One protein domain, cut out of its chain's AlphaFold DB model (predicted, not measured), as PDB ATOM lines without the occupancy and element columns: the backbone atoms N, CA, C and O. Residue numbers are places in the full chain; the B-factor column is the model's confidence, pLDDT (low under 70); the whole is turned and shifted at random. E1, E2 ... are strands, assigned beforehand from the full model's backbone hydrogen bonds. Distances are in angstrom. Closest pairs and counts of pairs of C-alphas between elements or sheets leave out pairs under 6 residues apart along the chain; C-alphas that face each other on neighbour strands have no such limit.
ATOM      1  N   LEU A   8     -36.872 -23.328 -48.962       95.50
ATOM      2  CA  LEU A   8     -35.869 -23.419 -47.922       95.50
ATOM      3  C   LEU A   8     -36.034 -22.247 -46.966       95.50
ATOM      4  O   LEU A   8     -35.799 -21.100 -47.338       95.50
ATOM      5  N   PHE A   9     -36.404 -22.547 -45.728       95.94
ATOM      6  CA  PHE A   9     -36.311 -21.599 -44.629       95.94
ATOM      7  C   PHE A   9     -35.150 -21.971 -43.716       95.94
ATOM      8  O   PHE A   9     -35.055 -23.125 -43.295       95.94
ATOM      9  N   GLU A  10     -34.317 -20.997 -43.360       97.50
ATOM     10  CA  GLU A  10     -33.277 -21.144 -42.340       97.50
ATOM     11  C   GLU A  10     -33.377 -19.994 -41.343       97.50
ATOM     12  O   GLU A  10     -33.344 -18.817 -41.714       97.50
ATOM     13  N   GLY A  11     -33.517 -20.330 -40.061       96.44
ATOM     14  CA  GLY A  11     -33.794 -19.329 -39.042       96.44
ATOM     15  C   GLY A  11     -33.814 -19.861 -37.619       96.44
ATOM     16  O   GLY A  11     -33.274 -20.925 -37.311       96.44
ATOM     17  N   GLU A  12     -34.445 -19.089 -36.744       96.62
ATOM     18  CA  GLU A  12     -34.641 -19.375 -35.332       96.62
ATOM     19  C   GLU A  12     -36.127 -19.272 -34.961       96.62
ATOM     20  O   GLU A  12     -36.813 -18.301 -35.293       96.62
ATOM     21  N   GLU A  13     -36.606 -20.265 -34.220       94.81
ATOM     22  CA  GLU A  13     -37.871 -20.218 -33.500       94.81
ATOM     23  C   GLU A  13     -37.617 -19.842 -32.039       94.81
ATOM     24  O   GLU A  13     -36.792 -20.450 -31.346       94.81
ATOM     25  N   VAL A  14     -38.370 -18.864 -31.545       92.56
ATOM     26  CA  VAL A  14     -38.354 -18.467 -30.138       92.56
ATOM     27  C   VAL A  14     -39.622 -18.979 -29.479       92.56
ATOM     28  O   VAL A  14     -40.731 -18.622 -29.865       92.56
ATOM     29  N   TRP A  15     -39.450 -19.787 -28.443       92.25
ATOM     30  CA  TRP A  15     -40.510 -20.429 -27.678       92.25
ATOM     31  C   TRP A  15     -40.531 -19.882 -26.259       92.25
ATOM     32  O   TRP A  15     -39.482 -19.739 -25.629       92.25
ATOM     33  N   GLY A  16     -41.719 -19.622 -25.724       90.31
ATOM     34  CA  GLY A  16     -41.888 -19.058 -24.390       90.31
ATOM     35  C   GLY A  16     -43.083 -19.649 -23.665       90.31
ATOM     36  O   GLY A  16     -44.048 -20.107 -24.277       90.31
ATOM     37  N   TRP A  17     -43.027 -19.625 -22.339       84.56
ATOM     38  CA  TRP A  17     -44.154 -20.029 -21.510       84.56
ATOM     39  C   TRP A  17     -45.358 -19.105 -21.716       84.56
ATOM     40  O   TRP A  17     -45.223 -17.916 -22.017       84.56
ATOM     41  N   ILE A  18     -46.555 -19.658 -21.544       69.25
ATOM     42  CA  ILE A  18     -47.811 -18.908 -21.690       69.25
ATOM     43  C   ILE A  18     -48.014 -17.939 -20.503       69.25
ATOM     44  O   ILE A  18     -48.678 -16.922 -20.661       69.25
ATOM     45  N   PHE A  19     -47.371 -18.199 -19.351       65.06
ATOM     46  CA  PHE A  19     -47.579 -17.474 -18.085       65.06
ATOM     47  C   PHE A  19     -46.320 -16.850 -17.433       65.06
ATOM     48  O   PHE A  19     -46.408 -16.419 -16.286       65.06
ATOM     49  N   GLY A  20     -45.144 -16.780 -18.077       59.34
ATOM     50  CA  GLY A  20     -43.982 -16.151 -17.417       59.34
ATOM     51  C   GLY A  20     -42.592 -16.390 -18.014       59.34
ATOM     52  O   GLY A  20     -42.445 -16.861 -19.139       59.34
ATOM     53  N   TYR A  21     -41.573 -16.010 -17.229       55.25
ATOM     54  CA  TYR A  21     -40.155 -15.934 -17.598       55.25
ATOM     55  C   TYR A  21     -39.536 -17.286 -17.982       55.25
ATOM     56  O   TYR A  21     -39.730 -18.302 -17.315       55.25
ATOM     57  N   GLY A  22     -38.719 -17.267 -19.037       71.12
ATOM     58  CA  GLY A  22     -38.012 -18.432 -19.568       71.12
ATOM     59  C   GLY A  22     -38.515 -18.843 -20.953       71.12
ATOM     60  O   GLY A  22     -39.657 -18.585 -21.332       71.12
ATOM     61  N   GLY A  23     -37.643 -19.479 -21.729       81.50
ATOM     62  CA  GLY A  23     -37.936 -19.859 -23.104       81.50
ATOM     63  C   GLY A  23     -36.851 -20.734 -23.716       81.50
ATOM     64  O   GLY A  23     -35.831 -21.012 -23.085       81.50
ATOM     65  N   LYS A  24     -37.087 -21.180 -24.948       90.31
ATOM     66  CA  LYS A  24     -36.105 -21.881 -25.782       90.31
ATOM     67  C   LYS A  24     -35.937 -21.101 -27.075       90.31
ATOM     68  O   LYS A  24     -36.909 -20.591 -27.617       90.31
ATOM     69  N   ARG A  25     -34.705 -21.039 -27.560       92.62
ATOM     70  CA  ARG A  25     -34.400 -20.646 -28.930       92.62
ATOM     71  C   ARG A  25     -33.914 -21.875 -29.670       92.62
ATOM     72  O   ARG A  25     -33.103 -22.628 -29.129       92.62
ATOM     73  N   GLU A  26     -34.447 -22.105 -30.854       94.38
ATOM     74  CA  GLU A  26     -34.135 -23.279 -31.655       94.38
ATOM     75  C   GLU A  26     -33.815 -22.867 -33.079       94.38
ATOM     76  O   GLU A  26     -34.635 -22.241 -33.743       94.38
ATOM     77  N   LYS A  27     -32.621 -23.234 -33.549       97.00
ATOM     78  CA  LYS A  27     -32.292 -23.111 -34.965       97.00
ATOM     79  C   LYS A  27     -33.070 -24.158 -35.737       97.00
ATOM     80  O   LYS A  27     -33.044 -25.335 -35.378       97.00
ATOM     81  N   VAL A  28     -33.716 -23.728 -36.806       96.06
ATOM     82  CA  VAL A  28     -34.572 -24.579 -37.621       96.06
ATOM     83  C   VAL A  28     -34.238 -24.441 -39.092       96.06
ATOM     84  O   VAL A  28     -33.774 -23.399 -39.562       96.06
ATOM     85  N   LYS A  29     -34.510 -25.526 -39.809       96.69
ATOM     86  CA  LYS A  29     -34.498 -25.590 -41.260       96.69
ATOM     87  C   LYS A  29     -35.813 -26.207 -41.706       96.69
ATOM     88  O   LYS A  29     -36.139 -27.304 -41.249       96.69
ATOM     89  N   TRP A  30     -36.570 -25.516 -42.550       95.38
ATOM     90  CA  TRP A  30     -37.816 -26.049 -43.102       95.38
ATOM     91  C   TRP A  30     -37.707 -26.198 -44.609       95.38
ATOM     92  O   TRP A  30     -37.146 -25.340 -45.289       95.38
ATOM     93  N   THR A  31     -38.281 -27.285 -45.101       95.12
ATOM     94  CA  THR A  31     -38.438 -27.597 -46.520       95.12
ATOM     95  C   THR A  31     -39.924 -27.656 -46.872       95.12
ATOM     96  O   THR A  31     -40.772 -27.497 -45.989       95.12
ATOM     97  N   GLY A  32     -40.261 -27.900 -48.141       90.88
ATOM     98  CA  GLY A  32     -41.650 -28.041 -48.599       90.88
ATOM     99  C   GLY A  32     -42.516 -28.986 -47.752       90.88
ATOM    100  O   GLY A  32     -43.645 -28.626 -47.424       90.88
ATOM    101  N   ASN A  33     -41.979 -30.122 -47.291       91.12
ATOM    102  CA  ASN A  33     -42.690 -31.074 -46.420       91.12
ATOM    103  C   ASN A  33     -43.006 -30.536 -45.013       91.12
ATOM    104  O   ASN A  33     -43.754 -31.153 -44.259       91.12
ATOM    105  N   GLY A  34     -42.433 -29.393 -44.631       90.00
ATOM    106  CA  GLY A  34     -42.745 -28.704 -43.384       90.00
ATOM    107  C   GLY A  34     -44.046 -27.899 -43.420       90.00
ATOM    108  O   GLY A  34     -44.389 -27.304 -42.392       90.00
ATOM    109  N   PHE A  35     -44.733 -27.853 -44.565       91.94
ATOM    110  CA  PHE A  35     -45.927 -27.051 -44.789       91.94
ATOM    111  C   PHE A  35     -47.083 -27.888 -45.334       91.94
ATOM    112  O   PHE A  35     -46.932 -28.672 -46.266       91.94
ATOM    113  N   ASP A  36     -48.273 -27.613 -44.815       90.25
ATOM    114  CA  ASP A  36     -49.528 -28.147 -45.320       90.25
ATOM    115  C   ASP A  36     -50.200 -27.130 -46.239       90.25
ATOM    116  O   ASP A  36     -50.103 -25.915 -46.033       90.25
ATOM    117  N   ARG A  37     -50.945 -27.599 -47.243       88.38
ATOM    118  CA  ARG A  37     -51.775 -26.693 -48.042       88.38
ATOM    119  C   ARG A  37     -52.841 -26.060 -47.145       88.38
ATOM    120  O   ARG A  37     -53.467 -26.735 -46.325       88.38
ATOM    121  N   HIS A  38     -53.035 -24.751 -47.276       86.12
ATOM    122  CA  HIS A  38     -54.058 -24.032 -46.526       86.12
ATOM    123  C   HIS A  38     -55.436 -24.341 -47.122       86.12
ATOM    124  O   HIS A  38     -55.962 -23.601 -47.944       86.12
ATOM    125  N   GLU A  39     -56.006 -25.469 -46.713       81.88
ATOM    126  CA  GLU A  39     -57.336 -25.923 -47.114       81.88
ATOM    127  C   GLU A  39     -58.237 -26.104 -45.882       81.88
ATOM    128  O   GLU A  39     -57.771 -26.147 -44.731       81.88
ATOM    129  N   GLY A  40     -59.550 -26.177 -46.122       76.25
ATOM    130  CA  GLY A  40     -60.555 -26.438 -45.085       76.25
ATOM    131  C   GLY A  40     -60.787 -25.292 -44.093       76.25
ATOM    132  O   GLY A  40     -61.373 -25.520 -43.037       76.25
ATOM    133  N   SER A  41     -60.334 -24.070 -44.396       73.00
ATOM    134  CA  SER A  41     -60.620 -22.873 -43.597       73.00
ATOM    135  C   SER A  41     -61.749 -22.044 -44.229       73.00
ATOM    136  O   SER A  41     -62.055 -22.179 -45.411       73.00
ATOM    137  N   ARG A  42     -62.383 -21.166 -43.439       74.38
ATOM    138  CA  ARG A  42     -63.331 -20.153 -43.953       74.38
ATOM    139  C   ARG A  42     -62.618 -18.897 -44.474       74.38
ATOM    140  O   ARG A  42     -63.282 -17.920 -44.804       74.38
ATOM    141  N   VAL A  43     -61.284 -18.896 -44.476       74.75
ATOM    142  CA  VAL A  43     -60.473 -17.775 -44.950       74.75
ATOM    143  C   VAL A  43     -60.395 -17.885 -46.465       74.75
ATOM    144  O   VAL A  43     -59.931 -18.896 -46.987       74.75
ATOM    145  N   ALA A  44     -60.882 -16.862 -47.165       71.56
ATOM    146  CA  ALA A  44     -60.803 -16.821 -48.615       71.56
ATOM    147  C   ALA A  44     -59.333 -16.737 -49.048       71.56
ATOM    148  O   ALA A  44     -58.599 -15.852 -48.607       71.56
ATOM    149  N   THR A  45     -58.912 -17.660 -49.907       77.88
ATOM    150  CA  THR A  45     -57.654 -17.553 -50.647       77.88
ATOM    151  C   THR A  45     -57.915 -16.818 -51.955       77.88
ATOM    152  O   THR A  45     -58.950 -17.040 -52.584       77.88
ATOM    153  N   GLU A  46     -56.987 -15.964 -52.375       84.31
ATOM    154  CA  GLU A  46     -57.058 -15.295 -53.674       84.31
ATOM    155  C   GLU A  46     -56.980 -16.319 -54.823       84.31
ATOM    156  O   GLU A  46     -56.239 -17.305 -54.744       84.31
ATOM    157  N   GLU A  47     -57.765 -16.115 -55.887       80.38
ATOM    158  CA  GLU A  47     -57.730 -16.999 -57.054       80.38
ATOM    159  C   GLU A  47     -56.337 -16.991 -57.700       80.38
ATOM    160  O   GLU A  47     -55.720 -15.948 -57.894       80.38
ATOM    161  N   GLY A  48     -55.821 -18.177 -58.028       82.19
ATOM    162  CA  GLY A  48     -54.477 -18.333 -58.591       82.19
ATOM    163  C   GLY A  48     -53.335 -18.291 -57.567       82.19
ATOM    164  O   GLY A  48     -52.200 -18.591 -57.934       82.19
ATOM    165  N   VAL A  49     -53.609 -18.011 -56.287       85.06
ATOM    166  CA  VAL A  49     -52.598 -18.012 -55.220       85.06
ATOM    167  C   VAL A  49     -52.663 -19.310 -54.417       85.06
ATOM    168  O   VAL A  49     -53.662 -19.637 -53.777       85.06
ATOM    169  N   ALA A  50     -51.564 -20.066 -54.416       85.19
ATOM    170  CA  ALA A  50     -51.427 -21.244 -53.567       85.19
ATOM    171  C   ALA A  50     -50.916 -20.839 -52.177       85.19
ATOM    172  O   ALA A  50     -49.768 -20.428 -52.029       85.19
ATOM    173  N   VAL A  51     -51.760 -20.992 -51.157       88.31
ATOM    174  CA  VAL A  51     -51.405 -20.692 -49.763       88.31
ATOM    175  C   VAL A  51     -51.032 -21.979 -49.029       88.31
ATOM    176  O   VAL A  51     -51.743 -22.985 -49.104       88.31
ATOM    177  N   TYR A  52     -49.926 -21.937 -48.291       89.69
ATOM    178  CA  TYR A  52     -49.438 -23.026 -47.445       89.69
ATOM    179  C   TYR A  52     -49.265 -22.530 -46.009       89.69
ATOM    180  O   TYR A  52     -49.068 -21.337 -45.777       89.69
ATOM    181  N   ARG A  53     -49.372 -23.430 -45.030       89.62
ATOM    182  CA  ARG A  53     -49.269 -23.112 -43.603       89.62
ATOM    183  C   ARG A  53     -48.422 -24.136 -42.861       89.62
ATOM    184  O   ARG A  53     -48.447 -25.317 -43.182       89.62
ATOM    185  N   ARG A  54     -47.749 -23.683 -41.810       90.62
ATOM    186  CA  ARG A  54     -47.152 -24.532 -40.778       90.62
ATOM    187  C   ARG A  54     -47.847 -24.219 -39.460       90.62
ATOM    188  O   ARG A  54     -47.931 -23.054 -39.077       90.62
ATOM    189  N   VAL A  55     -48.398 -25.237 -38.805       88.06
ATOM    190  CA  VAL A  55     -49.165 -25.075 -37.562       88.06
ATOM    191  C   VAL A  55     -48.293 -25.447 -36.372       88.06
ATOM    192  O   VAL A  55     -47.631 -26.482 -36.371       88.06
ATOM    193  N   TYR A  56     -48.312 -24.596 -35.352       88.94
ATOM    194  CA  TYR A  56     -47.572 -24.794 -34.116       88.94
ATOM    195  C   TYR A  56     -48.518 -25.181 -32.988       88.94
ATOM    196  O   TYR A  56     -49.597 -24.609 -32.835       88.94
ATOM    197  N   HIS A  57     -48.083 -26.133 -32.172       89.00
ATOM    198  CA  HIS A  57     -48.767 -26.530 -30.950       89.00
ATOM    199  C   HIS A  57     -47.879 -26.237 -29.748       89.00
ATOM    200  O   HIS A  57     -46.659 -26.130 -29.875       89.00
ATOM    201  N   VAL A  58     -48.504 -26.123 -28.578       90.31
ATOM    202  CA  VAL A  58     -47.779 -26.031 -27.311       90.31
ATOM    203  C   VAL A  58     -46.866 -27.254 -27.173       90.31
ATOM    204  O   VAL A  58     -47.301 -28.385 -27.398       90.31
ATOM    205  N   ASP A  59     -45.594 -27.026 -26.843       87.94
ATOM    206  CA  ASP A  59     -44.618 -28.101 -26.678       87.94
ATOM    207  C   ASP A  59     -44.947 -28.977 -25.453       87.94
ATOM    208  O   ASP A  59     -45.797 -28.651 -24.623       87.94
ATOM    209  N   ARG A  60     -44.228 -30.095 -25.295       85.38
ATOM    210  CA  ARG A  60     -44.425 -31.016 -24.156       85.38
ATOM    211  C   ARG A  60     -44.188 -30.375 -22.791       85.38
ATOM    212  O   ARG A  60     -44.629 -30.924 -21.788       85.38
ATOM    213  N   ASN A  61     -43.456 -29.266 -22.747       85.75
ATOM    214  CA  ASN A  61     -43.207 -28.556 -21.509       85.75
ATOM    215  C   ASN A  61     -44.349 -27.594 -21.193       85.75
ATOM    216  O   ASN A  61     -44.542 -27.329 -20.023       85.75
ATOM    217  N   GLY A  62     -45.128 -27.120 -22.170       87.38
ATOM    218  CA  GLY A  62     -46.143 -26.079 -21.986       87.38
ATOM    219  C   GLY A  62     -45.759 -24.730 -22.608       87.38
ATOM    220  O   GLY A  62     -46.313 -23.695 -22.235       87.38
ATOM    221  N   ARG A  63     -44.787 -24.701 -23.526       89.44
ATOM    222  CA  ARG A  63     -44.313 -23.490 -24.212       89.44
ATOM    223  C   ARG A  63     -45.025 -23.317 -25.543       89.44
ATOM    224  O   ARG A  63     -45.149 -24.265 -26.310       89.44
ATOM    225  N   ALA A  64     -45.433 -22.092 -25.841       90.88
ATOM    226  CA  ALA A  64     -45.952 -21.714 -27.146       90.88
ATOM    227  C   ALA A  64     -44.867 -21.005 -27.964       90.88
ATOM    228  O   ALA A  64     -43.972 -20.359 -27.402       90.88
ATOM    229  N   LEU A  65     -44.963 -21.102 -29.289       91.88
ATOM    230  CA  LEU A  65     -44.148 -20.297 -30.186       91.88
ATOM    231  C   LEU A  65     -44.451 -18.810 -29.932       91.88
ATOM    232  O   LEU A  65     -45.604 -18.429 -29.742       91.88
ATOM    233  N   LYS A  66     -43.409 -17.981 -29.882       90.69
ATOM    234  CA  LYS A  66     -43.496 -16.530 -29.660       90.69
ATOM    235  C   LYS A  66     -43.081 -15.736 -30.884       90.69
ATOM    236  O   LYS A  66     -43.700 -14.716 -31.169       90.69
ATOM    237  N   SER A  67     -42.056 -16.181 -31.599       91.69
ATOM    238  CA  SER A  67     -41.636 -15.536 -32.838       91.69
ATOM    239  C   SER A  67     -40.815 -16.465 -33.718       91.69
ATOM    240  O   SER A  67     -40.199 -17.414 -33.230       91.69
ATOM    241  N   ILE A  68     -40.767 -16.127 -35.001       94.00
ATOM    242  CA  ILE A  68     -39.915 -16.740 -36.018       94.00
ATOM    243  C   ILE A  68     -39.063 -15.634 -36.634       94.00
ATOM    244  O   ILE A  68     -39.576 -14.565 -36.973       94.00
ATOM    245  N   ASN A  69     -37.771 -15.901 -36.801       95.31
ATOM    246  CA  ASN A  69     -36.864 -15.018 -37.522       95.31
ATOM    247  C   ASN A  69     -35.964 -15.832 -38.452       95.31
ATOM    248  O   ASN A  69     -35.337 -16.787 -38.000       95.31
ATOM    249  N   GLY A  70     -35.886 -15.478 -39.731       96.19
ATOM    250  CA  GLY A  70     -34.974 -16.140 -40.659       96.19
ATOM    251  C   GLY A  70     -35.154 -15.709 -42.103       96.19
ATOM    252  O   GLY A  70     -35.869 -14.754 -42.399       96.19
ATOM    253  N   MET A  71     -34.513 -16.447 -43.003       97.62
ATOM    254  CA  MET A  71     -34.585 -16.214 -44.444       97.62
ATOM    255  C   MET A  71     -35.391 -17.323 -45.108       97.62
ATOM    256  O   MET A  71     -35.146 -18.502 -44.851       97.62
ATOM    257  N   LEU A  72     -36.327 -16.941 -45.973       95.44
ATOM    258  CA  LEU A  72     -37.117 -17.847 -46.800       95.44
ATOM    259  C   LEU A  72     -36.708 -17.696 -48.266       95.44
ATOM    260  O   LEU A  72     -36.840 -16.620 -48.846       95.44
ATOM    261  N   SER A  73     -36.271 -18.793 -48.868       95.62
ATOM    262  CA  SER A  73     -35.989 -18.914 -50.297       95.62
ATOM    263  C   SER A  73     -37.068 -19.754 -50.970       95.62
ATOM    264  O   SER A  73     -37.520 -20.754 -50.404       95.62
ATOM    265  N   TYR A  74     -37.445 -19.369 -52.191       94.00
ATOM    266  CA  TYR A  74     -38.360 -20.131 -53.036       94.00
ATOM    267  C   TYR A  74     -37.724 -20.426 -54.395       94.00
ATOM    268  O   TYR A  74     -37.265 -19.511 -55.086       94.00
ATOM    269  N   SER A  75     -37.739 -21.699 -54.775       94.69
ATOM    270  CA  SER A  75     -37.141 -22.232 -55.993       94.69
ATOM    271  C   SER A  75     -38.182 -23.041 -56.770       94.69
ATOM    272  O   SER A  75     -38.264 -24.254 -56.610       94.69
ATOM    273  N   PRO A  76     -39.038 -22.405 -57.590       90.12
ATOM    274  CA  PRO A  76     -40.117 -23.109 -58.289       90.12
ATOM    275  C   PRO A  76     -39.619 -24.162 -59.289       90.12
ATOM    276  O   PRO A  76     -40.380 -25.054 -59.656       90.12
ATOM    277  N   LEU A  77     -38.381 -24.015 -59.764       91.50
ATOM    278  CA  LEU A  77     -37.714 -24.891 -60.720       91.50
ATOM    279  C   LEU A  77     -36.238 -25.019 -60.331       91.50
ATOM    280  O   LEU A  77     -35.650 -24.086 -59.775       91.50
ATOM    281  N   GLU A  78     -35.621 -26.148 -60.674       86.31
ATOM    282  CA  GLU A  78     -34.187 -26.353 -60.473       86.31
ATOM    283  C   GLU A  78     -33.373 -25.250 -61.172       86.31
ATOM    284  O   GLU A  78     -33.634 -24.881 -62.318       86.31
ATOM    285  N   GLY A  79     -32.398 -24.682 -60.458       88.38
ATOM    286  CA  GLY A  79     -31.578 -23.577 -60.960       88.38
ATOM    287  C   GLY A  79     -32.274 -22.209 -60.985       88.38
ATOM    288  O   GLY A  79     -31.629 -21.219 -61.323       88.38
ATOM    289  N   MET A  80     -33.550 -22.119 -60.589       92.50
ATOM    290  CA  MET A  80     -34.295 -20.865 -60.496       92.50
ATOM    291  C   MET A  80     -34.697 -20.595 -59.048       92.50
ATOM    292  O   MET A  80     -35.749 -21.034 -58.599       92.50
ATOM    293  N   THR A  81     -33.878 -19.826 -58.331       94.44
ATOM    294  CA  THR A  81     -34.161 -19.386 -56.958       94.44
ATOM    295  C   THR A  81     -34.482 -17.900 -56.954       94.44
ATOM    296  O   THR A  81     -33.691 -17.088 -57.437       94.44
ATOM    297  N   LEU A  82     -35.644 -17.535 -56.416       94.44
ATOM    298  CA  LEU A  82     -36.003 -16.135 -56.217       94.44
ATOM    299  C   LEU A  82     -35.158 -15.516 -55.091       94.44
ATOM    300  O   LEU A  82     -34.708 -16.244 -54.201       94.44
ATOM    301  N   PRO A  83     -34.954 -14.184 -55.088       95.56
ATOM    302  CA  PRO A  83     -34.292 -13.509 -53.981       95.56
ATOM    303  C   PRO A  83     -34.956 -13.869 -52.647       95.56
ATOM    304  O   PRO A  83     -36.186 -13.813 -52.552       95.56
ATOM    305  N   PRO A  84     -34.171 -14.247 -51.626       95.44
ATOM    306  CA  PRO A  84     -34.735 -14.665 -50.358       95.44
ATOM    307  C   PRO A  84     -35.383 -13.477 -49.655       95.44
ATOM    308  O   PRO A  84     -34.883 -12.350 -49.712       95.44
ATOM    309  N   ILE A  85     -36.482 -13.743 -48.958       95.31
ATOM    310  CA  ILE A  85     -37.170 -12.749 -48.138       95.31
ATOM    311  C   ILE A  85     -36.853 -12.978 -46.666       95.31
ATOM    312  O   ILE A  85     -36.715 -14.114 -46.211       95.31
ATOM    313  N   GLU A  86     -36.738 -11.887 -45.920       95.88
ATOM    314  CA  GLU A  86     -36.586 -11.951 -44.473       95.88
ATOM    315  C   GLU A  86     -37.964 -12.119 -43.825       95.88
ATOM    316  O   GLU A  86     -38.888 -11.352 -44.090       95.88
ATOM    317  N   ILE A  87     -38.090 -13.118 -42.958       93.38
ATOM    318  CA  ILE A  87     -39.270 -13.348 -42.132       93.38
ATOM    319  C   ILE A  87     -38.940 -12.888 -40.717       93.38
ATOM    320  O   ILE A  87     -37.992 -13.382 -40.108       93.38
ATOM    321  N   LYS A  88     -39.737 -11.959 -40.186       90.38
ATOM    322  CA  LYS A  88     -39.690 -11.509 -38.789       90.38
ATOM    323  C   LYS A  88     -41.109 -11.396 -38.265       90.38
ATOM    324  O   LYS A  88     -41.690 -10.317 -38.269       90.38
ATOM    325  N   GLU A  89     -41.652 -12.518 -37.819       84.44
ATOM    326  CA  GLU A  89     -43.048 -12.589 -37.403       84.44
ATOM    327  C   GLU A  89     -43.172 -12.916 -35.921       84.44
ATOM    328  O   GLU A  89     -42.516 -13.822 -35.394       84.44
ATOM    329  N   LEU A  90     -44.049 -12.176 -35.244       75.06
ATOM    330  CA  LEU A  90     -44.553 -12.566 -33.934       75.06
ATOM    331  C   LEU A  90     -45.585 -13.673 -34.149       75.06
ATOM    332  O   LEU A  90     -46.404 -13.595 -35.058       75.06
ATOM    333  N   ALA A  91     -45.563 -14.705 -33.314       66.94
ATOM    334  CA  ALA A  91     -46.622 -15.702 -33.304       66.94
ATOM    335  C   ALA A  91     -47.816 -15.115 -32.542       66.94
ATOM    336  O   ALA A  91     -47.699 -14.783 -31.359       66.94
TER     337      ALA A  91
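This is residues 8 to 91 of the 93 residues of an uncharacterized protein of Pseudomonas sp. SJZ080 (UniProt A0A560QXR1). A single twisted sheet of four antiparallel strands is the main body, and a long loop, residues 31 to 62, leaves the end of E2, swings far out from the sheet and comes back over one face of it to the start of E3. Of this loop, residues 40 to 49 stick out free; two hairpins, E1 with E2 and E3 with E4, make the sheet, and their turns lie at the two ends of its long direction. The printed part has 84 residues with no named helix and four named strands, E1, E2, E3 and E4 along the chain, in the sheet order E2, E1, E3, E4. The class is all strand, though under half of the residues, 36 of the 84, are in named elements. The whole is loose, with a radius of gyration of the C-alphas of 15.0 A and spans of 43 by 32 by 19 A.

The printed part begins with E1, residues 8 to 17, an inner strand of the sheet. It forms a hairpin with E2, residues 23 to 30, and the two are antiparallel at 160 degrees between their directions. The C-alphas of Gly 23 and Gly 16 face each other at 4.2 A, and N 13 and O 26 are within hydrogen-bond range at 2.8 A, as are N 28 and O 11 at 2.9 A. On the other side of E1 is E3, residues 63 to 74, antiparallel to it at 169 degrees. Here the C-alphas of Gly 11 and Gly 70 face each other at 3.8 A, and N 12 and O 69 are within hydrogen-bond range at 2.8 A, as are N 73 and O 8 at 2.8 A. E3 forms a hairpin with E4, residues 85 to 90, antiparallel at 168 degrees. The C-alphas of Ser 67 and Leu 90 face each other at 4.3 A, and N 87 and O 70 are within hydrogen-bond range at 2.8 A. The edge strands E2 and E4 are apart. The closest C-alphas of E2 and E3 are those of Gly 23 and Arg 63, 7.4 A apart. Within the long link from E2 to E3, residues 36 to 37 pair with residues 52 to 53, antiparallel.

E1 runs from Leu 8, C-alpha at (-35.869, -23.419, -47.922), to Trp 17, 27.9 A from first to last C-alpha, and bends by 53 degrees at residue 11. E2 runs from Gly 23 to Trp 30, 20.9 A, and bends by 53 degrees at residue 27. E3, the longest strand with 12 residues, runs from Arg 63, C-alpha at (-44.313, -23.490, -24.212), to Tyr 74, 29.6 A, and bends by 65 degrees at residue 71. E4 runs from Ile 85 to Leu 90, 16.0 A, and its last C-alpha is at (-44.553, -12.566, -33.934).

The two C-alphas farthest apart are those of Phe 19 and Gly 79, at 46.2 A, while the first and last printed C-alphas, of Leu 8 and Ala 91, are 19.7 A apart. Without residues 40 to 49, which stand free, the body has 74 residues and spans 45 by 25 by 17 A. The sheet's C-alphas lie up to 5.5 A off the best plane through them. The link from E1 to E2, 5 residues, is tight; that from E3 to E4, 10 residues, is short; that from E2 to E3, 32 residues, is long. The printed part has no cut. The mean pLDDT of the printed part is 87.9, and it is under 70 at residues 18 to 21 and at residue 91.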